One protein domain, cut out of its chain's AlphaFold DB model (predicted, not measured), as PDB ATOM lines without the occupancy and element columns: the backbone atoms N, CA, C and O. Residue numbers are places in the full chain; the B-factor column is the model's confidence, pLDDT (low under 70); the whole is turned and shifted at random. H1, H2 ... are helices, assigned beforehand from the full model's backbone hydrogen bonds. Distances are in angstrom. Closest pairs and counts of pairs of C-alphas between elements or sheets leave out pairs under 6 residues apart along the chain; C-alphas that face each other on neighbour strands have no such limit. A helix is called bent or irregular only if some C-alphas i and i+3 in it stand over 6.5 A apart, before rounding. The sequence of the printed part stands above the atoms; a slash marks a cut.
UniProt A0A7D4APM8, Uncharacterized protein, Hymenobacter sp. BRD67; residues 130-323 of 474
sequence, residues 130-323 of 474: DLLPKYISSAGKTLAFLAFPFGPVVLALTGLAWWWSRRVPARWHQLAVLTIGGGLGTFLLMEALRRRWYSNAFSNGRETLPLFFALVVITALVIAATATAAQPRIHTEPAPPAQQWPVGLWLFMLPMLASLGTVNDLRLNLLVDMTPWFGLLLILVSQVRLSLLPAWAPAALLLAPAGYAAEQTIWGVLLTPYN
ATOM      1  N   ASP A 130     -16.739  -7.966 -45.801       85.81
ATOM      2  CA  ASP A 130     -15.645  -8.569 -45.026       85.81
ATOM      3  C   ASP A 130     -15.733  -8.200 -43.546       85.81
ATOM      4  O   ASP A 130     -15.449  -9.011 -42.659       85.81
ATOM      5  N   LEU A 131     -16.120  -6.952 -43.269       87.62
ATOM      6  CA  LEU A 131     -16.209  -6.422 -41.913       87.62
ATOM      7  C   LEU A 131     -17.428  -6.970 -41.168       87.62
ATOM      8  O   LEU A 131     -17.313  -7.338 -39.997       87.62
ATOM      9  N   LEU A 132     -18.586  -7.075 -41.827       88.50
ATOM     10  CA  LEU A 132     -19.826  -7.491 -41.173       88.50
ATOM     11  C   LEU A 132     -19.747  -8.921 -40.600       88.50
ATOM     12  O   LEU A 132     -20.060  -9.079 -39.417       88.50
ATOM     13  N   PRO A 133     -19.266  -9.955 -41.324       90.56
ATOM     14  CA  PRO A 133     -19.098 -11.292 -40.753       90.56
ATOM     15  C   PRO A 133     -18.114 -11.322 -39.582       90.56
ATOM     16  O   PRO A 133     -18.342 -12.039 -38.606       90.56
ATOM     17  N   LYS A 134     -17.040 -10.519 -39.631       87.56
ATOM     18  CA  LYS A 134     -16.091 -10.392 -38.513       87.56
ATOM     19  C   LYS A 134     -16.762  -9.797 -37.278       87.56
ATOM     20  O   LYS A 134     -16.578 -10.329 -36.182       87.56
ATOM     21  N   TYR A 135     -17.572  -8.749 -37.441       88.50
ATOM     22  CA  TYR A 135     -18.331  -8.161 -36.336       88.50
ATOM     23  C   TYR A 135     -19.379  -9.114 -35.784       88.50
ATOM     24  O   TYR A 135     -19.433  -9.285 -34.571       88.50
ATOM     25  N   ILE A 136     -20.148  -9.788 -36.641       90.12
ATOM     26  CA  ILE A 136     -21.127 -10.797 -36.216       90.12
ATOM     27  C   ILE A 136     -20.425 -11.929 -35.460       90.12
ATOM     28  O   ILE A 136     -20.881 -12.322 -34.391       90.12
ATOM     29  N   SER A 137     -19.287 -12.418 -35.959       90.19
ATOM     30  CA  SER A 137     -18.507 -13.464 -35.292       90.19
ATOM     31  C   SER A 137     -17.978 -13.005 -33.932       90.19
ATOM     32  O   SER A 137     -18.089 -13.742 -32.952       90.19
ATOM     33  N   SER A 138     -17.416 -11.796 -33.846       86.50
ATOM     34  CA  SER A 138     -16.881 -11.274 -32.584       86.50
ATOM     35  C   SER A 138     -17.997 -10.987 -31.574       86.50
ATOM     36  O   SER A 138     -17.924 -11.453 -30.437       86.50
ATOM     37  N   ALA A 139     -19.088 -10.343 -32.003       86.12
ATOM     38  CA  ALA A 139     -20.275 -10.119 -31.181       86.12
ATOM     39  C   ALA A 139     -20.897 -11.441 -30.715       86.12
ATOM     40  O   ALA A 139     -21.188 -11.591 -29.533       86.12
ATOM     41  N   GLY A 140     -21.034 -12.427 -31.606       88.31
ATOM     42  CA  GLY A 140     -21.540 -13.760 -31.284       88.31
ATOM     43  C   GLY A 140     -20.683 -14.477 -30.242       88.31
ATOM     44  O   GLY A 140     -21.224 -15.041 -29.297       88.31
ATOM     45  N   LYS A 141     -19.350 -14.393 -30.343       85.19
ATOM     46  CA  LYS A 141     -18.427 -14.936 -29.329       85.19
ATOM     47  C   LYS A 141     -18.577 -14.230 -27.982       85.19
ATOM     48  O   LYS A 141     -18.611 -14.901 -26.954       85.19
ATOM     49  N   THR A 142     -18.704 -12.904 -27.976       81.25
ATOM     50  CA  THR A 142     -18.945 -12.139 -26.744       81.25
ATOM     51  C   THR A 142     -20.293 -12.497 -26.118       81.25
ATOM     52  O   THR A 142     -20.353 -12.765 -24.923       81.25
ATOM     53  N   LEU A 143     -21.364 -12.576 -26.911       84.12
ATOM     54  CA  LEU A 143     -22.693 -12.972 -26.436       84.12
ATOM     55  C   LEU A 143     -22.711 -14.410 -25.916       84.12
ATOM     56  O   LEU A 143     -23.270 -14.656 -24.851       84.12
ATOM     57  N   ALA A 144     -22.073 -15.349 -26.618       85.44
ATOM     58  CA  ALA A 144     -21.961 -16.738 -26.184       85.44
ATOM     59  C   ALA A 144     -21.218 -16.854 -24.849       85.44
ATOM     60  O   ALA A 144     -21.642 -17.612 -23.983       85.44
ATOM     61  N   PHE A 145     -20.163 -16.062 -24.649       78.31
ATOM     62  CA  PHE A 145     -19.447 -16.011 -23.376       78.31
ATOM     63  C   PHE A 145     -20.315 -15.445 -22.246       78.31
ATOM     64  O   PHE A 145     -20.303 -15.948 -21.126       78.31
ATOM     65  N   LEU A 146     -21.090 -14.395 -22.516       76.00
ATOM     66  CA  LEU A 146     -22.004 -13.831 -21.520       76.00
ATOM     67  C   LEU A 146     -23.135 -14.801 -21.185       76.00
ATOM     68  O   LEU A 146     -23.518 -14.922 -20.025       76.00
ATOM     69  N   ALA A 147     -23.634 -15.531 -22.180       83.56
ATOM     70  CA  ALA A 147     -24.601 -16.594 -21.975       83.56
ATOM     71  C   ALA A 147     -23.988 -17.766 -21.190       83.56
ATOM     72  O   ALA A 147     -24.639 -18.292 -20.296       83.56
ATOM     73  N   PHE A 148     -22.732 -18.136 -21.448       82.75
ATOM     74  CA  PHE A 148     -22.056 -19.256 -20.798       82.75
ATOM     75  C   PHE A 148     -20.610 -18.899 -20.418       82.75
ATOM     76  O   PHE A 148     -19.770 -18.737 -21.305       82.75
ATOM     77  N   PRO A 149     -20.273 -18.844 -19.113       74.81
ATOM     78  CA  PRO A 149     -20.991 -19.459 -17.986       74.81
ATOM     79  C   PRO A 149     -21.977 -18.551 -17.220       74.81
ATOM     80  O   PRO A 149     -22.655 -19.037 -16.317       74.81
ATOM     81  N   PHE A 150     -22.061 -17.251 -17.518       76.88
ATOM     82  CA  PHE A 150     -22.728 -16.295 -16.615       76.88
ATOM     83  C   PHE A 150     -24.244 -16.267 -16.748       76.88
ATOM     84  O   PHE A 150     -24.918 -16.027 -15.753       76.88
ATOM     85  N   GLY A 151     -24.784 -16.503 -17.943       80.88
ATOM     86  CA  GLY A 151     -26.204 -16.348 -18.250       80.88
ATOM     87  C   GLY A 151     -27.116 -17.061 -17.250       80.88
ATOM     88  O   GLY A 151     -27.910 -16.380 -16.604       80.88
ATOM     89  N   PRO A 152     -26.982 -18.385 -17.040       86.00
ATOM     90  CA  PRO A 152     -27.787 -19.116 -16.064       86.00
ATOM     91  C   PRO A 152     -27.680 -18.559 -14.642       86.00
ATOM     92  O   PRO A 152     -28.699 -18.406 -13.974       86.00
ATOM     93  N   VAL A 153     -26.471 -18.214 -14.187       82.69
ATOM     94  CA  VAL A 153     -26.238 -17.689 -12.831       82.69
ATOM     95  C   VAL A 153     -26.863 -16.305 -12.678       82.69
ATOM     96  O   VAL A 153     -27.598 -16.058 -11.726       82.69
ATOM     97  N   VAL A 154     -26.636 -15.408 -13.636       79.31
ATOM     98  CA  VAL A 154     -27.190 -14.052 -13.640       79.31
ATOM     99  C   VAL A 154     -28.716 -14.093 -13.724       79.31
ATOM    100  O   VAL A 154     -29.378 -13.396 -12.958       79.31
ATOM    101  N   LEU A 155     -29.296 -14.930 -14.587       83.06
ATOM    102  CA  LEU A 155     -30.749 -15.103 -14.698       83.06
ATOM    103  C   LEU A 155     -31.355 -15.701 -13.424       83.06
ATOM    104  O   LEU A 155     -32.374 -15.207 -12.949       83.06
ATOM    105  N   ALA A 156     -30.720 -16.713 -12.828       85.31
ATOM    106  CA  ALA A 156     -31.183 -17.305 -11.574       85.31
ATOM    107  C   ALA A 156     -31.145 -16.289 -10.426       85.31
ATOM    108  O   ALA A 156     -32.119 -16.146  -9.691       85.31
ATOM    109  N   LEU A 157     -30.051 -15.537 -10.298       79.44
ATOM    110  CA  LEU A 157     -29.874 -14.539  -9.247       79.44
ATOM    111  C   LEU A 157     -30.777 -13.317  -9.430       79.44
ATOM    112  O   LEU A 157     -31.322 -12.815  -8.451       79.44
ATOM    113  N   THR A 158     -30.983 -12.851 -10.661       74.94
ATOM    114  CA  THR A 158     -31.936 -11.764 -10.942       74.94
ATOM    115  C   THR A 158     -33.380 -12.207 -10.774       74.94
ATOM    116  O   THR A 158     -34.170 -11.463 -10.200       74.94
ATOM    117  N   GLY A 159     -33.723 -13.423 -11.201       83.06
ATOM    118  CA  GLY A 159     -35.028 -14.031 -10.953       83.06
ATOM    119  C   GLY A 159     -35.304 -14.183  -9.460       83.06
ATOM    120  O   GLY A 159     -36.385 -13.815  -8.998       83.06
ATOM    121  N   LEU A 160     -34.307 -14.630  -8.688       83.12
ATOM    122  CA  LEU A 160     -34.377 -14.703  -7.231       83.12
ATOM    123  C   LEU A 160     -34.533 -13.311  -6.610       83.12
ATOM    124  O   LEU A 160     -35.426 -13.127  -5.790       83.12
ATOM    125  N   ALA A 161     -33.735 -12.324  -7.031       75.56
ATOM    126  CA  ALA A 161     -33.837 -10.941  -6.556       75.56
ATOM    127  C   ALA A 161     -35.231 -10.361  -6.824       75.56
ATOM    128  O   ALA A 161     -35.847  -9.769  -5.938       75.56
ATOM    129  N   TRP A 162     -35.748 -10.565  -8.034       78.50
ATOM    130  CA  TRP A 162     -37.060 -10.095  -8.449       78.50
ATOM    131  C   TRP A 162     -38.185 -10.779  -7.667       78.50
ATOM    132  O   TRP A 162     -39.036 -10.095  -7.095       78.50
ATOM    133  N   TRP A 163     -38.172 -12.113  -7.576       85.00
ATOM    134  CA  TRP A 163     -39.140 -12.879  -6.787       85.00
ATOM    135  C   TRP A 163     -39.135 -12.433  -5.321       85.00
ATOM    136  O   TRP A 163     -40.191 -12.148  -4.750       85.00
ATOM    137  N   TRP A 164     -37.943 -12.294  -4.741       79.25
ATOM    138  CA  TRP A 164     -37.747 -11.887  -3.355       79.25
ATOM    139  C   TRP A 164     -38.266 -10.472  -3.109       79.25
ATOM    140  O   TRP A 164     -39.008 -10.251  -2.153       79.25
ATOM    141  N   SER A 165     -37.961  -9.536  -4.016       73.75
ATOM    142  CA  SER A 165     -38.403  -8.139  -3.920       73.75
ATOM    143  C   SER A 165     -39.923  -7.967  -3.884       73.75
ATOM    144  O   SER A 165     -40.434  -6.976  -3.366       73.75
ATOM    145  N   ARG A 166     -40.663  -8.943  -4.422       81.00
ATOM    146  CA  ARG A 166     -42.131  -8.945  -4.437       81.00
ATOM    147  C   ARG A 166     -42.759  -9.690  -3.266       81.00
ATOM    148  O   ARG A 166     -43.931  -9.466  -2.978       81.00
ATOM    149  N   ARG A 167     -42.035 -10.623  -2.645       85.50
ATOM    150  CA  ARG A 167     -42.593 -11.567  -1.664       85.50
ATOM    151  C   ARG A 167     -42.126 -11.317  -0.239       85.50
ATOM    152  O   ARG A 167     -42.809 -11.744   0.688       85.50
ATOM    153  N   VAL A 168     -40.989 -10.655  -0.049       79.31
ATOM    154  CA  VAL A 168     -40.355 -10.553   1.264       79.31
ATOM    155  C   VAL A 168     -40.490  -9.135   1.836       79.31
ATOM    156  O   VAL A 168     -40.325  -8.157   1.108       79.31
ATOM    157  N   PRO A 169     -40.791  -8.985   3.143       83.69
ATOM    158  CA  PRO A 169     -40.904  -7.680   3.784       83.69
ATOM    159  C   PRO A 169     -39.654  -6.809   3.635       83.69
ATOM    160  O   PRO A 169     -38.529  -7.308   3.672       83.69
ATOM    161  N   ALA A 170     -39.866  -5.488   3.610       78.44
ATOM    162  CA  ALA A 170     -38.829  -4.494   3.339       78.44
ATOM    163  C   ALA A 170     -37.538  -4.662   4.163       78.44
ATOM    164  O   ALA A 170     -36.437  -4.510   3.636       78.44
ATOM    165  N   ARG A 171     -37.692  -5.049   5.437       81.88
ATOM    166  CA  ARG A 171     -36.605  -5.277   6.403       81.88
ATOM    167  C   ARG A 171     -35.585  -6.345   5.986       81.88
ATOM    168  O   ARG A 171     -34.468  -6.323   6.480       81.88
ATOM    169  N   TRP A 172     -35.948  -7.263   5.090       82.88
ATOM    170  CA  TRP A 172     -35.075  -8.356   4.649       82.88
ATOM    171  C   TRP A 172     -34.427  -8.116   3.280       82.88
ATOM    172  O   TRP A 172     -33.625  -8.941   2.843       82.88
ATOM    173  N   HIS A 173     -34.733  -7.010   2.590       75.50
ATOM    174  CA  HIS A 173     -34.131  -6.730   1.279       75.50
ATOM    175  C   HIS A 173     -32.616  -6.576   1.352       75.50
ATOM    176  O   HIS A 173     -31.921  -7.055   0.463       75.50
ATOM    177  N   GLN A 174     -32.098  -5.968   2.421       75.75
ATOM    178  CA  GLN A 174     -30.654  -5.816   2.597       75.75
ATOM    179  C   GLN A 174     -29.958  -7.178   2.668       75.75
ATOM    180  O   GLN A 174     -28.976  -7.389   1.963       75.75
ATOM    181  N   LEU A 175     -30.503  -8.124   3.441       81.31
ATOM    182  CA  LEU A 175     -29.957  -9.480   3.522       81.31
ATOM    183  C   LEU A 175     -29.980 -10.171   2.154       81.31
ATOM    184  O   LEU A 175     -28.979 -10.744   1.748       81.31
ATOM    185  N   ALA A 176     -31.079 -10.047   1.409       76.06
ATOM    186  CA  ALA A 176     -31.200 -10.642   0.080       76.06
ATOM    187  C   ALA A 176     -30.190 -10.071  -0.921       76.06
ATOM    188  O   ALA A 176     -29.532 -10.826  -1.635       76.06
ATOM    189  N   VAL A 177     -30.030  -8.744  -0.949       75.19
ATOM    190  CA  VAL A 177     -29.027  -8.079  -1.789       75.19
ATOM    191  C   VAL A 177     -27.624  -8.551  -1.417       75.19
ATOM    192  O   VAL A 177     -26.830  -8.829  -2.312       75.19
ATOM    193  N   LEU A 178     -27.321  -8.689  -0.124       79.38
ATOM    194  CA  LEU A 178     -26.028  -9.191   0.341       79.38
ATOM    195  C   LEU A 178     -25.795 -10.650  -0.060       79.38
ATOM    196  O   LEU A 178     -24.708 -10.976  -0.527       79.38
ATOM    197  N   THR A 179     -26.798 -11.522   0.061       82.00
ATOM    198  CA  THR A 179     -26.683 -12.932  -0.335       82.00
ATOM    199  C   THR A 179     -26.495 -13.073  -1.844       82.00
ATOM    200  O   THR A 179     -25.606 -13.793  -2.290       82.00
ATOM    201  N   ILE A 180     -27.290 -12.355  -2.639       79.69
ATOM    202  CA  ILE A 180     -27.224 -12.402  -4.104       79.69
ATOM    203  C   ILE A 180     -25.921 -11.776  -4.604       79.69
ATOM    204  O   ILE A 180     -25.210 -12.385  -5.400       79.69
ATOM    205  N   GLY A 181     -25.578 -10.589  -4.100       78.44
ATOM    206  CA  GLY A 181     -24.335  -9.898  -4.429       78.44
ATOM    207  C   GLY A 181     -23.099 -10.685  -3.995       78.44
ATOM    208  O   GLY A 181     -22.154 -10.803  -4.769       78.44
ATOM    209  N   GLY A 182     -23.115 -11.284  -2.801       81.81
ATOM    210  CA  GLY A 182     -22.027 -12.114  -2.282       81.81
ATOM    211  C   GLY A 182     -21.847 -13.420  -3.056       81.81
ATOM    212  O   GLY A 182     -20.718 -13.778  -3.396       81.81
ATOM    213  N   GLY A 183     -22.944 -14.098  -3.409       83.69
ATOM    214  CA  GLY A 183     -22.912 -15.296  -4.253       83.69
ATOM    215  C   GLY A 183     -22.365 -14.998  -5.649       83.69
ATOM    216  O   GLY A 183     -21.498 -15.714  -6.149       83.69
ATOM    217  N   LEU A 184     -22.802 -13.888  -6.244       81.00
ATOM    218  CA  LEU A 184     -22.320 -13.440  -7.545       81.00
ATOM    219  C   LEU A 184     -20.851 -13.024  -7.511       81.00
ATOM    220  O   LEU A 184     -20.079 -13.454  -8.359       81.00
ATOM    221  N   GLY A 185     -20.450 -12.240  -6.510       81.69
ATOM    222  CA  GLY A 185     -19.059 -11.840  -6.311       81.69
ATOM    223  C   GLY A 185     -18.135 -13.046  -6.150       81.69
ATOM    224  O   GLY A 185     -17.095 -13.112  -6.799       81.69
ATOM    225  N   THR A 186     -18.554 -14.041  -5.363       84.69
ATOM    226  CA  THR A 186     -17.817 -15.304  -5.195       84.69
ATOM    227  C   THR A 186     -17.693 -16.064  -6.513       84.69
ATOM    228  O   THR A 186     -16.595 -16.484  -6.872       84.69
ATOM    229  N   PHE A 187     -18.786 -16.199  -7.270       85.81
ATOM    230  CA  PHE A 187     -18.769 -16.857  -8.579       85.81
ATOM    231  C   PHE A 187     -17.821 -16.158  -9.563       85.81
ATOM    232  O   PHE A 187     -16.989 -16.812 -10.192       85.81
ATOM    233  N   LEU A 188     -17.904 -14.826  -9.662       81.88
ATOM    234  CA  LEU A 188     -17.026 -14.033 -10.522       81.88
ATOM    235  C   LEU A 188     -15.556 -14.193 -10.128       81.88
ATOM    236  O   LEU A 188     -14.711 -14.369 -11.003       81.88
ATOM    237  N   LEU A 189     -15.255 -14.165  -8.827       83.25
ATOM    238  CA  LEU A 189     -13.902 -14.366  -8.315       83.25
ATOM    239  C   LEU A 189     -13.375 -15.765  -8.655       83.25
ATOM    240  O   LEU A 189     -12.252 -15.897  -9.138       83.25
ATOM    241  N   MET A 190     -14.185 -16.809  -8.456       86.56
ATOM    242  CA  MET A 190     -13.814 -18.183  -8.802       86.56
ATOM    243  C   MET A 190     -13.526 -18.341 -10.296       86.56
ATOM    244  O   MET A 190     -12.513 -18.937 -10.662       86.56
ATOM    245  N   GLU A 191     -14.376 -17.791 -11.168       83.81
ATOM    246  CA  GLU A 191     -14.139 -17.830 -12.613       83.81
ATOM    247  C   GLU A 191     -12.897 -17.024 -13.016       83.81
ATOM    248  O   GLU A 191     -12.096 -17.509 -13.819       83.81
ATOM    249  N   ALA A 192     -12.691 -15.848 -12.414       79.94
ATOM    250  CA  ALA A 192     -11.515 -15.016 -12.656       79.94
ATOM    251  C   ALA A 192     -10.212 -15.730 -12.288       79.94
ATOM    252  O   ALA A 192      -9.240 -15.653 -13.043       79.94
ATOM    253  N   LEU A 193     -10.198 -16.465 -11.173       83.81
ATOM    254  CA  LEU A 193      -9.058 -17.279 -10.756       83.81
ATOM    255  C   LEU A 193      -8.868 -18.495 -11.671       83.81
ATOM    256  O   LEU A 193      -7.764 -18.721 -12.167       83.81
ATOM    257  N   ARG A 194      -9.943 -19.244 -11.954       84.75
ATOM    258  CA  ARG A 194      -9.909 -20.461 -12.785       84.75
ATOM    259  C   ARG A 194      -9.386 -20.188 -14.193       84.75
ATOM    260  O   ARG A 194      -8.589 -20.963 -14.713       84.75
ATOM    261  N   ARG A 195      -9.843 -19.098 -14.811       79.31
ATOM    262  CA  ARG A 195      -9.487 -18.715 -16.186       79.31
ATOM    263  C   ARG A 195      -8.316 -17.742 -16.259       79.31
ATOM    264  O   ARG A 195      -7.919 -17.363 -17.355       79.31
ATOM    265  N   ARG A 196      -7.763 -17.350 -15.107       78.56
ATOM    266  CA  ARG A 196      -6.674 -16.375 -14.988       78.56
ATOM    267  C   ARG A 196      -6.978 -15.060 -15.709       78.56
ATOM    268  O   ARG A 196      -6.132 -14.503 -16.400       78.56
ATOM    269  N   TRP A 197      -8.183 -14.522 -15.536       73.81
ATOM    270  CA  TRP A 197      -8.566 -13.240 -16.152       73.81
ATOM    271  C   TRP A 197      -7.737 -12.050 -15.663       73.81
ATOM    272  O   TRP A 197      -7.677 -11.026 -16.335       73.81
ATOM    273  N   TYR A 198      -7.061 -12.202 -14.526       69.62
ATOM    274  CA  TYR A 198      -6.081 -11.246 -14.024       69.62
ATOM    275  C   TYR A 198      -4.776 -11.233 -14.840       69.62
ATOM    276  O   TYR A 198      -4.002 -10.294 -14.735       69.62
ATOM    277  N   SER A 199      -4.481 -12.268 -15.636       63.69
ATOM    278  CA  SER A 199      -3.102 -12.540 -16.039       63.69
ATOM    279  C   SER A 199      -2.648 -11.951 -17.374       63.69
ATOM    280  O   SER A 199      -1.539 -12.301 -17.751       63.69
ATOM    281  N   ASN A 200      -3.435 -11.149 -18.114       58.00
ATOM    282  CA  ASN A 200      -2.937 -10.394 -19.288       58.00
ATOM    283  C   ASN A 200      -4.017  -9.563 -20.016       58.00
ATOM    284  O   ASN A 200      -4.786 -10.103 -20.806       58.00
ATOM    285  N   ALA A 201      -4.022  -8.238 -19.858       54.53
ATOM    286  CA  ALA A 201      -5.011  -7.354 -20.490       54.53
ATOM    287  C   ALA A 201      -4.894  -7.256 -22.024       54.53
ATOM    288  O   ALA A 201      -5.904  -7.246 -22.728       54.53
ATOM    289  N   PHE A 202      -3.663  -7.191 -22.545       55.72
ATOM    290  CA  PHE A 202      -3.417  -6.936 -23.965       55.72
ATOM    291  C   PHE A 202      -3.587  -8.196 -24.833       55.72
ATOM    292  O   PHE A 202      -4.383  -8.210 -25.773       55.72
ATOM    293  N   SER A 203      -2.897  -9.290 -24.492       53.09
ATOM    294  CA  SER A 203      -2.978 -10.556 -25.236       53.09
ATOM    295  C   SER A 203      -4.292 -11.315 -25.000       53.09
ATOM    296  O   SER A 203      -4.727 -12.052 -25.887       53.09
ATOM    297  N   ASN A 204      -4.989 -11.068 -23.879       56.94
ATOM    298  CA  ASN A 204      -6.313 -11.628 -23.599       56.94
ATOM    299  C   ASN A 204      -7.448 -10.595 -23.645       56.94
ATOM    300  O   ASN A 204      -8.442 -10.781 -22.946       56.94
ATOM    301  N   GLY A 205      -7.415  -9.577 -24.517       62.25
ATOM    302  CA  GLY A 205      -8.608  -8.738 -24.776       62.25
ATOM    303  C   GLY A 205      -9.879  -9.559 -25.097       62.25
ATOM    304  O   GLY A 205     -11.008  -9.095 -24.944       62.25
ATOM    305  N   ARG A 206      -9.689 -10.830 -25.484       67.69
ATOM    306  CA  ARG A 206     -10.723 -11.858 -25.642       67.69
ATOM    307  C   ARG A 206     -11.404 -12.297 -24.339       67.69
ATOM    308  O   ARG A 206     -12.594 -12.592 -24.395       67.69
ATOM    309  N   GLU A 207     -10.679 -12.344 -23.226       71.25
ATOM    310  CA  GLU A 207     -11.124 -12.865 -21.923       71.25
ATOM    311  C   GLU A 207     -11.417 -11.758 -20.896       71.25
ATOM    312  O   GLU A 207     -12.251 -11.950 -20.013       71.25
ATOM    313  N   THR A 208     -10.784 -10.586 -21.014       77.31
ATOM    314  CA  THR A 208     -10.940  -9.480 -20.048       77.31
ATOM    315  C   THR A 208     -12.207  -8.666 -20.277       77.31
ATOM    316  O   THR A 208     -12.928  -8.347 -19.326       77.31
ATOM    317  N   LEU A 209     -12.542  -8.381 -21.541       79.62
ATOM    318  CA  LEU A 209     -13.777  -7.676 -21.878       79.62
ATOM    319  C   LEU A 209     -15.013  -8.387 -21.331       79.62
ATOM    320  O   LEU A 209     -15.855  -7.709 -20.747       79.62
ATOM    321  N   PRO A 210     -15.176  -9.706 -21.498       78.31
ATOM    322  CA  PRO A 210     -16.399 -10.329 -21.039       78.31
ATOM    323  C   PRO A 210     -16.596 -10.318 -19.514       78.31
ATOM    324  O   PRO A 210     -17.736 -10.181 -19.078       78.31
ATOM    325  N   LEU A 211     -15.530 -10.385 -18.701       80.00
ATOM    326  CA  LEU A 211     -15.639 -10.168 -17.250       80.00
ATOM    327  C   LEU A 211     -16.076  -8.731 -16.949       80.00
ATOM    328  O   LEU A 211     -17.007  -8.518 -16.175       80.00
ATOM    329  N   PHE A 212     -15.432  -7.743 -17.571       85.88
ATOM    330  CA  PHE A 212     -15.816  -6.344 -17.393       85.88
ATOM    331  C   PHE A 212     -17.276  -6.107 -17.794       85.88
ATOM    332  O   PHE A 212     -18.041  -5.476 -17.066       85.88
ATOM    333  N   PHE A 213     -17.695  -6.677 -18.919       84.25
ATOM    334  CA  PHE A 213     -19.069  -6.605 -19.383       84.25
ATOM    335  C   PHE A 213     -20.031  -7.307 -18.422       84.25
ATOM    336  O   PHE A 213     -21.092  -6.761 -18.130       84.25
ATOM    337  N   ALA A 214     -19.657  -8.468 -17.874       82.19
ATOM    338  CA  ALA A 214     -20.429  -9.133 -16.831       82.19
ATOM    339  C   ALA A 214     -20.590  -8.217 -15.609       82.19
ATOM    340  O   ALA A 214     -21.713  -8.042 -15.150       82.19
ATOM    341  N   LEU A 215     -19.525  -7.559 -15.135       85.12
ATOM    342  CA  LEU A 215     -19.595  -6.592 -14.030       85.12
ATOM    343  C   LEU A 215     -20.557  -5.434 -14.333       85.12
ATOM    344  O   LEU A 215     -21.374  -5.082 -13.479       85.12
ATOM    345  N   VAL A 216     -20.512  -4.869 -15.543       86.75
ATOM    346  CA  VAL A 216     -21.424  -3.796 -15.978       86.75
ATOM    347  C   VAL A 216     -22.875  -4.285 -16.014       86.75
ATOM    348  O   VAL A 216     -23.750  -3.643 -15.434       86.75
ATOM    349  N   VAL A 217     -23.137  -5.432 -16.647       83.69
ATOM    350  CA  VAL A 217     -24.483  -6.017 -16.774       83.69
ATOM    351  C   VAL A 217     -25.054  -6.378 -15.407       83.69
ATOM    352  O   VAL A 217     -26.187  -6.024 -15.099       83.69
ATOM    353  N   ILE A 218     -24.265  -7.032 -14.561       80.00
ATOM    354  CA  ILE A 218     -24.647  -7.393 -13.196       80.00
ATOM    355  C   ILE A 218     -24.998  -6.146 -12.397       80.00
ATOM    356  O   ILE A 218     -26.046  -6.103 -11.755       80.00
ATOM    357  N   THR A 219     -24.153  -5.121 -12.468       82.06
ATOM    358  CA  THR A 219     -24.404  -3.863 -11.771       82.06
ATOM    359  C   THR A 219     -25.710  -3.234 -12.248       82.06
ATOM    360  O   THR A 219     -26.554  -2.876 -11.426       82.06
ATOM    361  N   ALA A 220     -25.932  -3.179 -13.563       82.62
ATOM    362  CA  ALA A 220     -27.170  -2.668 -14.138       82.62
ATOM    363  C   ALA A 220     -28.403  -3.469 -13.686       82.62
ATOM    364  O   ALA A 220     -29.435  -2.881 -13.363       82.62
ATOM    365  N   LEU A 221     -28.297  -4.797 -13.601       79.38
ATOM    366  CA  LEU A 221     -29.385  -5.676 -13.171       79.38
ATOM    367  C   LEU A 221     -29.707  -5.531 -11.678       79.38
ATOM    368  O   LEU A 221     -30.881  -5.466 -11.318       79.38
ATOM    369  N   VAL A 222     -28.694  -5.428 -10.814       75.88
ATOM    370  CA  VAL A 222     -28.882  -5.163  -9.374       75.88
ATOM    371  C   VAL A 222     -29.567  -3.810  -9.170       75.88
ATOM    372  O   VAL A 222     -30.511  -3.690  -8.383       75.88
ATOM    373  N   ILE A 223     -29.147  -2.794  -9.923       76.56
ATOM    374  CA  ILE A 223     -29.777  -1.473  -9.898       76.56
ATOM    375  C   ILE A 223     -31.233  -1.548 -10.376       76.56
ATOM    376  O   ILE A 223     -32.124  -1.042  -9.698       76.56
ATOM    377  N   ALA A 224     -31.511  -2.225 -11.491       75.12
ATOM    378  CA  ALA A 224     -32.870  -2.364 -12.010       75.12
ATOM    379  C   ALA A 224     -33.798  -3.119 -11.036       75.12
ATOM    380  O   ALA A 224     -34.945  -2.713 -10.813       75.12
ATOM    381  N   ALA A 225     -33.306  -4.189 -10.406       72.88
ATOM    382  CA  ALA A 225     -34.056  -4.955  -9.413       72.88
ATOM    383  C   ALA A 225     -34.400  -4.108  -8.175       72.88
ATOM    384  O   ALA A 225     -35.532  -4.135  -7.692       72.88
ATOM    385  N   THR A 226     -33.458  -3.296  -7.690       70.25
ATOM    386  CA  THR A 226     -33.690  -2.417  -6.531       70.25
ATOM    387  C   THR A 226     -34.577  -1.218  -6.875       70.25
ATOM    388  O   THR A 226     -35.447  -0.860  -6.081       70.25
ATOM    389  N   ALA A 227     -34.438  -0.635  -8.069       70.94
ATOM    390  CA  ALA A 227     -35.263   0.481  -8.534       70.94
ATOM    391  C   ALA A 227     -36.743   0.095  -8.715       70.94
ATOM    392  O   ALA A 227     -37.634   0.876  -8.379       70.94
ATOM    393  N   THR A 228     -37.022  -1.120  -9.200       67.56
ATOM    394  CA  THR A 228     -38.398  -1.623  -9.379       67.56
ATOM    395  C   THR A 228     -39.077  -1.987  -8.057       67.56
ATOM    396  O   THR A 228     -40.264  -1.712  -7.890       67.56
ATOM    397  N   ALA A 229     -38.330  -2.523  -7.089       63.91
ATOM    398  CA  ALA A 229     -38.815  -2.784  -5.729       63.91
ATOM    399  C   ALA A 229     -39.163  -1.495  -4.960       63.91
ATOM    400  O   ALA A 229     -39.987  -1.489  -4.045       63.91
ATOM    401  N   ALA A 230     -38.530  -0.387  -5.342       59.03
ATOM    402  CA  ALA A 230     -38.606   0.890  -4.659       59.03
ATOM    403  C   ALA A 230     -39.801   1.765  -5.049       59.03
ATOM    404  O   ALA A 230     -39.878   2.879  -4.541       59.03
ATOM    405  N   GLN A 231     -40.711   1.351  -5.935       51.88
ATOM    406  CA  GLN A 231     -41.844   2.197  -6.329       51.88
ATOM    407  C   GLN A 231     -43.109   1.961  -5.481       51.88
ATOM    408  O   GLN A 231     -43.995   1.212  -5.887       51.88
ATOM    409  N   PRO A 232     -43.305   2.720  -4.386       50.00
ATOM    410  CA  PRO A 232     -44.616   3.208  -4.009       50.00
ATOM    411  C   PRO A 232     -44.706   4.708  -4.337       50.00
ATOM    412  O   PRO A 232     -43.883   5.500  -3.878       50.00
ATOM    413  N   ARG A 233     -45.686   5.060  -5.181       49.19
ATOM    414  CA  ARG A 233     -46.472   6.316  -5.237       49.19
ATOM    415  C   ARG A 233     -45.891   7.589  -4.581       49.19
ATOM    416  O   ARG A 233     -46.577   8.227  -3.789       49.19
ATOM    417  N   ILE A 234     -44.681   8.020  -4.923       46.25
ATOM    418  CA  ILE A 234     -44.206   9.360  -4.547       46.25
ATOM    419  C   ILE A 234     -43.863  10.098  -5.835       46.25
ATOM    420  O   ILE A 234     -42.816   9.895  -6.446       46.25
ATOM    421  N   HIS A 235     -44.836  10.897  -6.266       45.88
ATOM    422  CA  HIS A 235     -44.719  11.905  -7.305       45.88
ATOM    423  C   HIS A 235     -43.845  13.051  -6.789       45.88
ATOM    424  O   HIS A 235     -44.336  13.953  -6.124       45.88
ATOM    425  N   THR A 236     -42.556  13.025  -7.104       48.16
ATOM    426  CA  THR A 236     -41.696  14.218  -7.061       48.16
ATOM    427  C   THR A 236     -40.829  14.225  -8.313       48.16
ATOM    428  O   THR A 236     -39.654  13.891  -8.263       48.16
ATOM    429  N   GLU A 237     -41.490  14.490  -9.446       50.12
ATOM    430  CA  GLU A 237     -40.981  14.646 -10.823       50.12
ATOM    431  C   GLU A 237     -39.518  14.231 -11.110       50.12
ATOM    432  O   GLU A 237     -38.684  15.070 -11.457       50.12
ATOM    433  N   PRO A 238     -39.172  12.930 -11.086       52.81
ATOM    434  CA  PRO A 238     -38.142  12.454 -11.992       52.81
ATOM    435  C   PRO A 238     -38.730  12.446 -13.412       52.81
ATOM    436  O   PRO A 238     -39.906  12.121 -13.602       52.81
ATOM    437  N   ALA A 239     -37.917  12.778 -14.419       56.22
ATOM    438  CA  ALA A 239     -38.287  12.571 -15.819       56.22
ATOM    439  C   ALA A 239     -38.888  11.158 -15.989       56.22
ATOM    440  O   ALA A 239     -38.358  10.210 -15.397       56.22
ATOM    441  N   PRO A 240     -39.992  10.991 -16.742       60.62
ATOM    442  CA  PRO A 240     -40.683   9.713 -16.822       60.62
ATOM    443  C   PRO A 240     -39.693   8.603 -17.220       60.62
ATOM    444  O   PRO A 240     -38.898   8.827 -18.136       60.62
ATOM    445  N   PRO A 241     -39.741   7.405 -16.601       63.00
ATOM    446  CA  PRO A 241     -38.798   6.303 -16.855       63.00
ATOM    447  C   PRO A 241     -38.572   5.991 -18.347       63.00
ATOM    448  O   PRO A 241     -37.486   5.587 -18.760       63.00
ATOM    449  N   ALA A 242     -39.579   6.260 -19.184       68.50
ATOM    450  CA  ALA A 242     -39.529   6.136 -20.640       68.50
ATOM    451  C   ALA A 242     -38.490   7.039 -21.344       68.50
ATOM    452  O   ALA A 242     -38.106   6.751 -22.475       68.50
ATOM    453  N   GLN A 243     -38.040   8.131 -20.719       77.31
ATOM    454  CA  GLN A 243     -37.041   9.051 -21.279       77.31
ATOM    455  C   GLN A 243     -35.598   8.667 -20.928       77.31
ATOM    456  O   GLN A 243     -34.676   9.065 -21.635       77.31
ATOM    457  N   GLN A 244     -35.383   7.882 -19.870       82.00
ATOM    458  CA  GLN A 244     -34.042   7.465 -19.439       82.00
ATOM    459  C   GLN A 244     -33.552   6.222 -20.191       82.00
ATOM    460  O   GLN A 244     -32.359   6.102 -20.459       82.00
ATOM    461  N   TRP A 245     -34.467   5.335 -20.596       85.31
ATOM    462  CA  TRP A 245     -34.141   4.136 -21.374       85.31
ATOM    463  C   TRP A 245     -33.372   4.412 -22.675       85.31
ATOM    464  O   TRP A 245     -32.335   3.783 -22.881       85.31
ATOM    465  N   PRO A 246     -33.801   5.359 -23.533       91.25
ATOM    466  CA  PRO A 246     -33.071   5.708 -24.750       91.25
ATOM    467  C   PRO A 246     -31.655   6.212 -24.471       91.25
ATOM    468  O   PRO A 246     -30.727   5.841 -25.179       91.25
ATOM    469  N   VAL A 247     -31.475   7.020 -23.418       93.06
ATOM    470  CA  VAL A 247     -30.153   7.518 -23.009       93.06
ATOM    471  C   VAL A 247     -29.274   6.358 -22.555       93.06
ATOM    472  O   VAL A 247     -28.123   6.261 -22.974       93.06
ATOM    473  N   GLY A 248     -29.821   5.456 -21.736       92.44
ATOM    474  CA  GLY A 248     -29.093   4.288 -21.256       92.44
ATOM    475  C   GLY A 248     -28.683   3.343 -22.386       92.44
ATOM    476  O   GLY A 248     -27.521   2.947 -22.463       92.44
ATOM    477  N   LEU A 249     -29.606   3.044 -23.306       92.38
ATOM    478  CA  LEU A 249     -29.331   2.240 -24.497       92.38
ATOM    479  C   LEU A 249     -28.282   2.911 -25.388       92.38
ATOM    480  O   LEU A 249     -27.357   2.251 -25.848       92.38
ATOM    481  N   TRP A 250     -28.387   4.220 -25.604       95.62
ATOM    482  CA  TRP A 250     -27.417   4.952 -26.408       95.62
ATOM    483  C   TRP A 250     -26.013   4.896 -25.797       95.62
ATOM    484  O   TRP A 250     -25.080   4.481 -26.480       95.62
ATOM    485  N   LEU A 251     -25.863   5.204 -24.502       95.50
ATOM    486  CA  LEU A 251     -24.580   5.108 -23.792       95.50
ATOM    487  C   LEU A 251     -24.003   3.689 -23.810       95.50
ATOM    488  O   LEU A 251     -22.792   3.518 -23.921       95.50
ATOM    489  N   PHE A 252     -24.858   2.670 -23.728       93.19
ATOM    490  CA  PHE A 252     -24.445   1.278 -23.858       93.19
ATOM    491  C   PHE A 252     -23.915   0.953 -25.261       93.19
ATOM    492  O   PHE A 252     -22.907   0.260 -25.391       93.19
ATOM    493  N   MET A 253     -24.554   1.481 -26.307       93.50
ATOM    494  CA  MET A 253     -24.180   1.236 -27.702       93.50
ATOM    495  C   MET A 253     -22.959   2.042 -28.159       93.50
ATOM    496  O   MET A 253     -22.284   1.620 -29.095       93.50
ATOM    497  N   LEU A 254     -22.643   3.173 -27.520       94.62
ATOM    498  CA  LEU A 254     -21.562   4.074 -27.946       94.62
ATOM    499  C   LEU A 254     -20.213   3.373 -28.223       94.62
ATOM    500  O   LEU A 254     -19.670   3.599 -29.305       94.62
ATOM    501  N   PRO A 255     -19.685   2.483 -27.358       93.12
ATOM    502  CA  PRO A 255     -18.413   1.805 -27.636       93.12
ATOM    503  C   PRO A 255     -18.493   0.886 -28.865       93.12
ATOM    504  O   PRO A 255     -17.527   0.742 -29.615       93.12
ATOM    505  N   MET A 256     -19.663   0.285 -29.123       91.06
ATOM    506  CA  MET A 256     -19.890  -0.509 -30.336       91.06
ATOM    507  C   MET A 256     -19.883   0.389 -31.573       91.06
ATOM    508  O   MET A 256     -19.242   0.048 -32.562       91.06
ATOM    509  N   LEU A 257     -20.536   1.552 -31.517       91.81
ATOM    510  CA  LEU A 257     -20.560   2.500 -32.636       91.81
ATOM    511  C   LEU A 257     -19.157   3.022 -32.972       91.81
ATOM    512  O   LEU A 257     -18.795   3.075 -34.145       91.81
ATOM    513  N   ALA A 258     -18.342   3.317 -31.955       91.31
ATOM    514  CA  ALA A 258     -16.947   3.732 -32.120       91.31
ATOM    515  C   ALA A 258     -16.093   2.674 -32.829       91.31
ATOM    516  O   ALA A 258     -15.213   2.993 -33.629       91.31
ATOM    517  N   SER A 259     -16.379   1.396 -32.579       89.50
ATOM    518  CA  SER A 259     -15.641   0.276 -33.158       89.50
ATOM    519  C   SER A 259     -15.942   0.026 -34.642       89.50
ATOM    520  O   SER A 259     -15.092  -0.515 -35.347       89.50
ATOM    521  N   LEU A 260     -17.107   0.433 -35.153       90.12
ATOM    522  CA  LEU A 260     -17.528   0.116 -36.521       90.12
ATOM    523  C   LEU A 260     -16.669   0.847 -37.558       90.12
ATOM    524  O   LEU A 260     -16.463   2.052 -37.457       90.12
ATOM    525  N   GLY A 261     -16.176   0.126 -38.567       87.25
ATOM    526  CA  GLY A 261     -15.307   0.649 -39.632       87.25
ATOM    527  C   GLY A 261     -13.807   0.395 -39.432       87.25
ATOM    528  O   GLY A 261     -12.993   1.048 -40.067       87.25
ATOM    529  N   THR A 262     -13.417  -0.528 -38.547       86.50
ATOM    530  CA  THR A 262     -12.034  -1.041 -38.461       86.50
ATOM    531  C   THR A 262     -11.980  -2.565 -38.549       86.50
ATOM    532  O   THR A 262     -12.908  -3.258 -38.133       86.50
ATOM    533  N   VAL A 263     -10.868  -3.091 -39.060       85.44
ATOM    534  CA  VAL A 263     -10.556  -4.528 -39.096       85.44
ATOM    535  C   VAL A 263     -10.144  -5.096 -37.734       85.44
ATOM    536  O   VAL A 263      -9.998  -6.314 -37.609       85.44
ATOM    537  N   ASN A 264      -9.968  -4.241 -36.723       84.19
ATOM    538  CA  ASN A 264      -9.662  -4.659 -35.358       84.19
ATOM    539  C   ASN A 264     -10.770  -5.555 -34.786       84.19
ATOM    540  O   ASN A 264     -11.948  -5.419 -35.124       84.19
ATOM    541  N   ASP A 265     -10.399  -6.436 -33.853       83.44
ATOM    542  CA  ASP A 265     -11.383  -7.195 -33.083       83.44
ATOM    543  C   ASP A 265     -12.310  -6.217 -32.343       83.44
ATOM    544  O   ASP A 265     -11.841  -5.344 -31.609       83.44
ATOM    545  N   LEU A 266     -13.626  -6.374 -32.525       85.69
ATOM    546  CA  LEU A 266     -14.659  -5.578 -31.853       85.69
ATOM    547  C   LEU A 266     -14.371  -5.442 -30.353       85.69
ATOM    548  O   LEU A 266     -14.484  -4.353 -29.795       85.69
ATOM    549  N   ARG A 267     -13.931  -6.528 -29.711       84.25
ATOM    550  CA  ARG A 267     -13.682  -6.567 -28.268       84.25
ATOM    551  C   ARG A 267     -12.580  -5.611 -27.827       84.25
ATOM    552  O   ARG A 267     -12.681  -5.013 -26.761       84.25
ATOM    553  N   LEU A 268     -11.561  -5.439 -28.665       81.88
ATOM    554  CA  LEU A 268     -10.458  -4.522 -28.403       81.88
ATOM    555  C   LEU A 268     -10.963  -3.081 -28.330       81.88
ATOM    556  O   LEU A 268     -10.697  -2.372 -27.365       81.88
ATOM    557  N   ASN A 269     -11.749  -2.670 -29.324       85.44
ATOM    558  CA  ASN A 269     -12.277  -1.310 -29.392       85.44
ATOM    559  C   ASN A 269     -13.303  -1.050 -28.281       85.44
ATOM    560  O   ASN A 269     -13.300   0.023 -27.691       85.44
ATOM    561  N   LEU A 270     -14.120  -2.049 -27.919       87.75
ATOM    562  CA  LEU A 270     -15.031  -1.934 -26.775       87.75
ATOM    563  C   LEU A 270     -14.290  -1.631 -25.468       87.75
ATOM    564  O   LEU A 270     -14.794  -0.865 -24.652       87.75
ATOM    565  N   LEU A 271     -13.098  -2.205 -25.271       84.88
ATOM    566  CA  LEU A 271     -12.256  -1.883 -24.119       84.88
ATOM    567  C   LEU A 271     -11.691  -0.461 -24.210       84.88
ATOM    568  O   LEU A 271     -11.703   0.271 -23.221       84.88
ATOM    569  N   VAL A 272     -11.222  -0.040 -25.384       85.19
ATOM    570  CA  VAL A 272     -10.694   1.319 -25.586       85.19
ATOM    571  C   VAL A 272     -11.763   2.370 -25.266       85.19
ATOM    572  O   VAL A 272     -11.519   3.281 -24.464       85.19
ATOM    573  N   ASP A 273     -12.969   2.164 -25.792       90.38
ATOM    574  CA  ASP A 273     -14.080   3.111 -25.753       90.38
ATOM    575  C   ASP A 273     -15.071   2.861 -24.611       90.38
ATOM    576  O   ASP A 273     -16.168   3.395 -24.645       90.38
ATOM    577  N   MET A 274     -14.728   2.096 -23.569       90.69
ATOM    578  CA  MET A 274     -15.669   1.693 -22.504       90.69
ATOM    579  C   MET A 274     -16.222   2.822 -21.618       90.69
ATOM    580  O   MET A 274     -17.138   2.604 -20.825       90.69
ATOM    581  N   THR A 275     -15.659   4.029 -21.689       92.69
ATOM    582  CA  THR A 275     -15.993   5.131 -20.773       92.69
ATOM    583  C   THR A 275     -17.496   5.486 -20.701       92.69
ATOM    584  O   THR A 275     -17.977   5.729 -19.588       92.69
ATOM    585  N   PRO A 276     -18.288   5.459 -21.792       94.88
ATOM    586  CA  PRO A 276     -19.740   5.636 -21.745       94.88
ATOM    587  C   PRO A 276     -20.470   4.667 -20.814       94.88
ATOM    588  O   PRO A 276     -21.487   5.045 -20.234       94.88
ATOM    589  N   TRP A 277     -19.954   3.451 -20.615       94.06
ATOM    590  CA  TRP A 277     -20.560   2.497 -19.687       94.06
ATOM    591  C   TRP A 277     -20.436   2.958 -18.235       94.06
ATOM    592  O   TRP A 277     -21.364   2.751 -17.465       94.06
ATOM    593  N   PHE A 278     -19.378   3.679 -17.855       93.00
ATOM    594  CA  PHE A 278     -19.327   4.315 -16.533       93.00
ATOM    595  C   PHE A 278     -20.347   5.450 -16.406       93.00
ATOM    596  O   PHE A 278     -20.992   5.572 -15.368       93.00
ATOM    597  N   GLY A 279     -20.558   6.233 -17.470       92.75
ATOM    598  CA  GLY A 279     -21.638   7.224 -17.521       92.75
ATOM    599  C   GLY A 279     -23.019   6.585 -17.335       92.75
ATOM    600  O   GLY A 279     -23.827   7.074 -16.546       92.75
ATOM    601  N   LEU A 280     -23.259   5.448 -17.996       92.69
ATOM    602  CA  LEU A 280     -24.460   4.632 -17.814       92.69
ATOM    603  C   LEU A 280     -24.603   4.165 -16.361       92.69
ATOM    604  O   LEU A 280     -25.655   4.371 -15.764       92.69
ATOM    605  N   LEU A 281     -23.557   3.575 -15.775       90.81
ATOM    606  CA  LEU A 281     -23.579   3.097 -14.391       90.81
ATOM    607  C   LEU A 281     -23.866   4.225 -13.394       90.81
ATOM    608  O   LEU A 281     -24.654   4.025 -12.474       90.81
ATOM    609  N   LEU A 282     -23.300   5.418 -13.592       90.25
ATOM    610  CA  LEU A 282     -23.587   6.587 -12.754       90.25
ATOM    611  C   LEU A 282     -25.054   7.020 -12.852       90.25
ATOM    612  O   LEU A 282     -25.687   7.272 -11.825       90.25
ATOM    613  N   ILE A 283     -25.614   7.065 -14.065       87.62
ATOM    614  CA  ILE A 283     -27.037   7.372 -14.271       87.62
ATOM    615  C   ILE A 283     -27.907   6.321 -13.582       87.62
ATOM    616  O   ILE A 283     -28.839   6.685 -12.869       87.62
ATOM    617  N   LEU A 284     -27.593   5.037 -13.746       85.25
ATOM    618  CA  LEU A 284     -28.341   3.955 -13.116       85.25
ATOM    619  C   LEU A 284     -28.259   4.049 -11.584       85.25
ATOM    620  O   LEU A 284     -29.293   4.052 -10.920       85.25
ATOM    621  N   VAL A 285     -27.064   4.203 -11.005       84.88
ATOM    622  CA  VAL A 285     -26.887   4.305  -9.545       84.88
ATOM    623  C   VAL A 285     -27.611   5.520  -8.969       84.88
ATOM    624  O   VAL A 285     -28.183   5.419  -7.886       84.88
ATOM    625  N   SER A 286     -27.671   6.639  -9.699       83.19
ATOM    626  CA  SER A 286     -28.416   7.829  -9.256       83.19
ATOM    627  C   SER A 286     -29.925   7.590  -9.089       83.19
ATOM    628  O   SER A 286     -30.595   8.353  -8.397       83.19
ATOM    629  N   GLN A 287     -30.461   6.524  -9.692       79.19
ATOM    630  CA  GLN A 287     -31.870   6.132  -9.588       79.19
ATOM    631  C   GLN A 287     -32.139   5.155  -8.435       79.19
ATOM    632  O   GLN A 287     -33.297   4.865  -8.124       79.19
ATOM    633  N   VAL A 288     -31.093   4.629  -7.794       76.50
ATOM    634  CA  VAL A 288     -31.232   3.686  -6.683       76.50
ATOM    635  C   VAL A 288     -31.674   4.428  -5.427       76.50
ATOM    636  O   VAL A 288     -31.055   5.405  -5.005       76.50
ATOM    637  N   ARG A 289     -32.713   3.923  -4.752       75.56
ATOM    638  CA  ARG A 289     -33.043   4.395  -3.402       75.56
ATOM    639  C   ARG A 289     -32.019   3.852  -2.411       75.56
ATOM    640  O   ARG A 289     -32.074   2.680  -2.048       75.56
ATOM    641  N   LEU A 290     -31.130   4.728  -1.940       75.50
ATOM    642  CA  LEU A 290     -30.071   4.391  -0.980       75.50
ATOM    643  C   LEU A 290     -30.601   3.710   0.292       75.50
ATOM    644  O   LEU A 290     -29.889   2.920   0.891       75.50
ATOM    645  N   SER A 291     -31.861   3.946   0.678       72.62
ATOM    646  CA  SER A 291     -32.488   3.312   1.847       72.62
ATOM    647  C   SER A 291     -32.711   1.799   1.717       72.62
ATOM    648  O   SER A 291     -32.882   1.126   2.731       72.62
ATOM    649  N   LEU A 292     -32.714   1.247   0.499       74.50
ATOM    650  CA  LEU A 292     -32.884  -0.194   0.263       74.50
ATOM    651  C   LEU A 292     -31.565  -0.965   0.259       74.50
ATOM    652  O   LEU A 292     -31.581  -2.196   0.259       74.50
ATOM    653  N   LEU A 293     -30.437  -0.258   0.254       77.75
ATOM    654  CA  LEU A 293     -29.115  -0.855   0.217       77.75
ATOM    655  C   LEU A 293     -28.300  -0.455   1.450       77.75
ATOM    656  O   LEU A 293     -28.516   0.611   2.023       77.75
ATOM    657  N   PRO A 294     -27.325  -1.280   1.863       81.06
ATOM    658  CA  PRO A 294     -26.274  -0.819   2.757       81.06
ATOM    659  C   PRO A 294     -25.574   0.412   2.166       81.06
ATOM    660  O   PRO A 294     -25.354   0.472   0.955       81.06
ATOM    661  N   ALA A 295     -25.159   1.357   3.014       82.12
ATOM    662  CA  ALA A 295     -24.549   2.618   2.578       82.12
ATOM    663  C   ALA A 295     -23.320   2.433   1.660       82.12
ATOM    664  O   ALA A 295     -23.052   3.270   0.802       82.12
ATOM    665  N   TRP A 296     -22.594   1.320   1.802       84.38
ATOM    666  CA  TRP A 296     -21.419   1.001   0.991       84.38
ATOM    667  C   TRP A 296     -21.750   0.372  -0.373       84.38
ATOM    668  O   TRP A 296     -20.918   0.410  -1.279       84.38
ATOM    669  N   ALA A 297     -22.933  -0.223  -0.552       83.88
ATOM    670  CA  ALA A 297     -23.229  -1.049  -1.724       83.88
ATOM    671  C   ALA A 297     -23.248  -0.263  -3.051       83.88
ATOM    672  O   ALA A 297     -22.636  -0.737  -4.007       83.88
ATOM    673  N   PRO A 298     -23.837   0.946  -3.145       83.31
ATOM    674  CA  PRO A 298     -23.720   1.778  -4.345       83.31
ATOM    675  C   PRO A 298     -22.268   2.110  -4.703       83.31
ATOM    676  O   PRO A 298     -21.899   2.081  -5.875       83.31
ATOM    677  N   ALA A 299     -21.429   2.376  -3.694       87.50
ATOM    678  CA  ALA A 299     -20.008   2.622  -3.907       87.50
ATOM    679  C   ALA A 299     -19.316   1.364  -4.445       87.50
ATOM    680  O   ALA A 299     -18.603   1.455  -5.436       87.50
ATOM    681  N   ALA A 300     -19.579   0.185  -3.876       86.44
ATOM    682  CA  ALA A 300     -19.018  -1.073  -4.374       86.44
ATOM    683  C   ALA A 300     -19.456  -1.392  -5.815       86.44
ATOM    684  O   ALA A 300     -18.629  -1.812  -6.621       86.44
ATOM    685  N   LEU A 301     -20.722  -1.142  -6.162       84.50
ATOM    686  CA  LEU A 301     -21.254  -1.333  -7.517       84.50
ATOM    687  C   LEU A 301     -20.557  -0.446  -8.564       84.50
ATOM    688  O   LEU A 301     -20.390  -0.866  -9.704       84.50
ATOM    689  N   LEU A 302     -20.119   0.758  -8.188       88.12
ATOM    690  CA  LEU A 302     -19.339   1.636  -9.069       88.12
ATOM    691  C   LEU A 302     -17.843   1.297  -9.053       88.12
ATOM    692  O   LEU A 302     -17.199   1.264 -10.103       88.12
ATOM    693  N   LEU A 303     -17.288   1.037  -7.868       90.00
ATOM    694  CA  LEU A 303     -15.860   0.802  -7.665       90.00
ATOM    695  C   LEU A 303     -15.403  -0.555  -8.197       90.00
ATOM    696  O   LEU A 303     -14.251  -0.662  -8.589       90.00
ATOM    697  N   ALA A 304     -16.261  -1.575  -8.259       88.38
ATOM    698  CA  ALA A 304     -15.884  -2.881  -8.802       88.38
ATOM    699  C   ALA A 304     -15.519  -2.827 -10.304       88.38
ATOM    700  O   ALA A 304     -14.383  -3.163 -10.643       88.38
ATOM    701  N   PRO A 305     -16.398  -2.368 -11.224       89.06
ATOM    702  CA  PRO A 305     -16.030  -2.232 -12.633       89.06
ATOM    703  C   PRO A 305     -14.942  -1.172 -12.851       89.06
ATOM    704  O   PRO A 305     -14.081  -1.360 -13.708       89.06
ATOM    705  N   ALA A 306     -14.939  -0.079 -12.076       90.62
ATOM    706  CA  ALA A 306     -13.917   0.966 -12.196       90.62
ATOM    707  C   ALA A 306     -12.538   0.475 -11.738       90.62
ATOM    708  O   ALA A 306     -11.544   0.709 -12.418       90.62
ATOM    709  N   GLY A 307     -12.485  -0.246 -10.619       89.12
ATOM    710  CA  GLY A 307     -11.284  -0.869 -10.079       89.12
ATOM    711  C   GLY A 307     -10.736  -1.939 -11.012       89.12
ATOM    712  O   GLY A 307      -9.536  -1.949 -11.256       89.12
ATOM    713  N   TYR A 308     -11.601  -2.766 -11.613       86.81
ATOM    714  CA  TYR A 308     -11.178  -3.721 -12.641       86.81
ATOM    715  C   TYR A 308     -10.596  -3.012 -13.869       86.81
ATOM    716  O   TYR A 308      -9.511  -3.354 -14.328       86.81
ATOM    717  N   ALA A 309     -11.263  -1.974 -14.379       87.12
ATOM    718  CA  ALA A 309     -10.734  -1.203 -15.501       87.12
ATOM    719  C   ALA A 309      -9.402  -0.508 -15.173       87.12
ATOM    720  O   ALA A 309      -8.507  -0.467 -16.020       87.12
ATOM    721  N   ALA A 310      -9.254   0.017 -13.954       87.69
ATOM    722  CA  ALA A 310      -8.021   0.629 -13.479       87.69
ATOM    723  C   ALA A 310      -6.893  -0.400 -13.335       87.69
ATOM    724  O   ALA A 310      -5.798  -0.155 -13.829       87.69
ATOM    725  N   GLU A 311      -7.159  -1.556 -12.726       85.81
ATOM    726  CA  GLU A 311      -6.192  -2.646 -12.569       85.81
ATOM    727  C   GLU A 311      -5.680  -3.122 -13.926       85.81
ATOM    728  O   GLU A 311      -4.475  -3.121 -14.158       85.81
ATOM    729  N   GLN A 312      -6.578  -3.400 -14.868       83.75
ATOM    730  CA  GLN A 312      -6.200  -3.847 -16.205       83.75
ATOM    731  C   GLN A 312      -5.443  -2.773 -16.991       83.75
ATOM    732  O   GLN A 312      -4.523  -3.078 -17.751       83.75
ATOM    733  N   THR A 313      -5.796  -1.501 -16.785       83.19
ATOM    734  CA  THR A 313      -5.046  -0.369 -17.338       83.19
ATOM    735  C   THR A 313      -3.637  -0.342 -16.754       83.19
ATOM    736  O   THR A 313      -2.677  -0.306 -17.512       83.19
ATOM    737  N   ILE A 314      -3.484  -0.415 -15.433       84.56
ATOM    738  CA  ILE A 314      -2.183  -0.421 -14.751       84.56
ATOM    739  C   ILE A 314      -1.342  -1.617 -15.208       84.56
ATOM    740  O   ILE A 314      -0.179  -1.442 -15.572       84.56
ATOM    741  N   TRP A 315      -1.933  -2.810 -15.258       84.06
ATOM    742  CA  TRP A 315      -1.279  -4.027 -15.727       84.06
ATOM    743  C   TRP A 315      -0.800  -3.882 -17.175       84.06
ATOM    744  O   TRP A 315       0.360  -4.168 -17.477       84.06
ATOM    745  N   GLY A 316      -1.664  -3.383 -18.061       80.75
ATOM    746  CA  GLY A 316      -1.347  -3.148 -19.468       80.75
ATOM    747  C   GLY A 316      -0.357  -2.004 -19.702       80.75
ATOM    748  O   GLY A 316       0.382  -2.054 -20.671       80.75
ATOM    749  N   VAL A 317      -0.290  -0.976 -18.845       83.38
ATOM    750  CA  VAL A 317       0.719   0.098 -18.977       83.38
ATOM    751  C   VAL A 317       2.062  -0.330 -18.418       83.38
ATOM    752  O   VAL A 317       3.083  -0.074 -19.053       83.38
ATOM    753  N   LEU A 318       2.072  -0.857 -17.194       87.19
ATOM    754  CA  LEU A 318       3.280  -0.958 -16.377       87.19
ATOM    755  C   LEU A 318       3.912  -2.341 -16.441       87.19
ATOM    756  O   LEU A 318       5.135  -2.444 -16.451       87.19
ATOM    757  N   LEU A 319       3.100  -3.396 -16.469       86.44
ATOM    758  CA  LEU A 319       3.588  -4.764 -16.298       86.44
ATOM    759  C   LEU A 319       3.711  -5.500 -17.629       86.44
ATOM    760  O   LEU A 319       4.693  -6.197 -17.855       86.44
ATOM    761  N   THR A 320       2.751  -5.307 -18.529       83.44
ATOM    762  CA  THR A 320       2.731  -5.949 -19.854       83.44
ATOM    763  C   THR A 320       2.445  -4.938 -20.968       83.44
ATOM    764  O   THR A 320       1.441  -5.052 -21.675       83.44
ATOM    765  N   PRO A 321       3.301  -3.908 -21.105       83.69
ATOM    766  CA  PRO A 321       3.116  -2.880 -22.115       83.69
ATOM    767  C   PRO A 321       3.049  -3.421 -23.539       83.69
ATOM    768  O   PRO A 321       3.791  -4.320 -23.928       83.69
ATOM    769  N   TYR A 322       2.140  -2.833 -24.321       78.31
ATOM    770  CA  TYR A 322       1.937  -3.198 -25.716       78.31
ATOM    771  C   TYR A 322       3.235  -3.081 -26.520       78.31
ATOM    772  O   TYR A 322       3.905  -2.050 -26.462       78.31
ATOM    773  N   ASN A 323       3.554  -4.132 -27.282       79.31
ATOM    774  CA  ASN A 323       4.747  -4.239 -28.121       79.31
ATOM    775  C   ASN A 323       6.073  -3.989 -27.387       79.31
ATOM    776  O   ASN A 323       7.047  -3.599 -28.021       79.31
TER     777      ASN A 323
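What this domain is: This is residues 130 to 323 of the 474 residues of an uncharacterized protein of Hymenobacter sp. BRD67 (UniProt A0A7D4APM8). An elongated helical bundle is built round H3, which runs through the middle with H1b, H6 and H7 packed round it and H2 beside H1b; H4 packs alongside H6, and the centres of H3, H6 and H4 make a triangle. The long first helix H1 is bent, and its arm H1a slants away from the bundle across the first part of H3, where the short H5 also stands crosswise, while the loop residues 232 to 237 stick out at the other end. The printed part has 194 residues with seven named helices, H1 to H7 in that order along the chain, and no named strand: the class is all helix. The whole is compact, with a radius of gyration of the C-alphas of 17.8 A, and its C-alphas span 55 by 36 by 29 A, only just elongated.

Where its parts are: H1, residues 130 to 167, is the longest helix; by its hydrogen bonds it was assigned as one helix, but it is bent, with C-alphas 149 and 152 7.1 A apart. Its arm H1a, residues 130 to 149, begins with C-alpha 130 at (-15.645, -8.569, -45.026), is 29.6 A long, and is irregular, with C-alphas 146 and 149 6.7 A apart. Its arm H1b, residues 152 to 167, is 22.0 A long. H2, residues 170 to 194, is 36.8 A long and irregular, with C-alphas 171 and 174 7.1 A apart. H3, residues 205 to 229, is 36.2 A long and begins with C-alpha 205 at (-8.608, -8.738, -24.776); it is neither bent nor irregular, but only just: C-alphas 206 and 209 are 6.4 A apart. H4, residues 241 to 259, is 29.0 A long and irregular, with C-alphas 252 and 255 7.1 A apart and a kink of 34 degrees near residue 253. H5, residues 266 to 272, is 10.1 A long, and H6, residues 275 to 286, is 17.2 A long. H7, residues 297 to 319, is 30.7 A long, has a kink of 29 degrees near residue 305, and ends with C-alpha 319 at (3.588, -4.764, -16.298).

How they stand to each other: H1a and H1b stand at a steep tilt of 58 degrees. H1b, H2, H3, H6 and H7 form a bundle, a group of helices side by side. H1b and H2 are a helical hairpin at a shallow tilt of 6 degrees, opposite ways, with closest C-alphas Leu 157 and Ile 180, 6.2 A apart. H3 is the hub, touching four other helices. It touches H1b the same way at a shallow tilt of 10 degrees, with closest C-alphas Ser 165 and Ala 229, 5.7 A apart. H1a touches H3 with residues 142 to 146 alone, at a steep tilt of 60 degrees; the closest C-alphas, of Thr 142 and Pro 210, are 6.5 A apart. H2 and H3 are close but not clearly touching, their closest C-alphas, of Ala 192 and Leu 211, 7.8 A apart. H3 touches H7 opposite ways at a shallow tilt of 10 degrees, with closest C-alphas Leu 215 and Pro 305, 5.8 A apart. H3 touches H6 at 19 degrees, the same way, closest at C-alphas Ile 223 and Val 285, 6.5 A. H6 and H7 are a helical hairpin, closest at C-alphas Val 285 and Pro 298, 6.6 A. Farther out, H4 touches H6 opposite ways at a shallow tilt of 17 degrees, closest at C-alphas Leu 251 and Pro 276, 5.3 A, and is apart from H3. H5 is about perpendicular to H4, at 76 degrees, and touches it, closest at C-alphas Pro 255 and Leu 270, 5.1 A. Every O i to N i+4 pair is within hydrogen-bond range in H1b, H5 and H6, against 14 of 16 in H1a, 19 of 21 in H2, 18 of 21 in H3, 10 of 15 in H4 and 18 of 19 in H7.

The domain as a whole: The two C-alphas farthest apart, of Arg 233 and Asn 323, are 57.1 A apart. The printed part has no cut. The link from H3 to H4, 11 residues, is long, and its residues 232 to 237 stand free. Mean pLDDT of the printed part is 80.5; it is under 70 in residues 198 to 206 and 228 to 242.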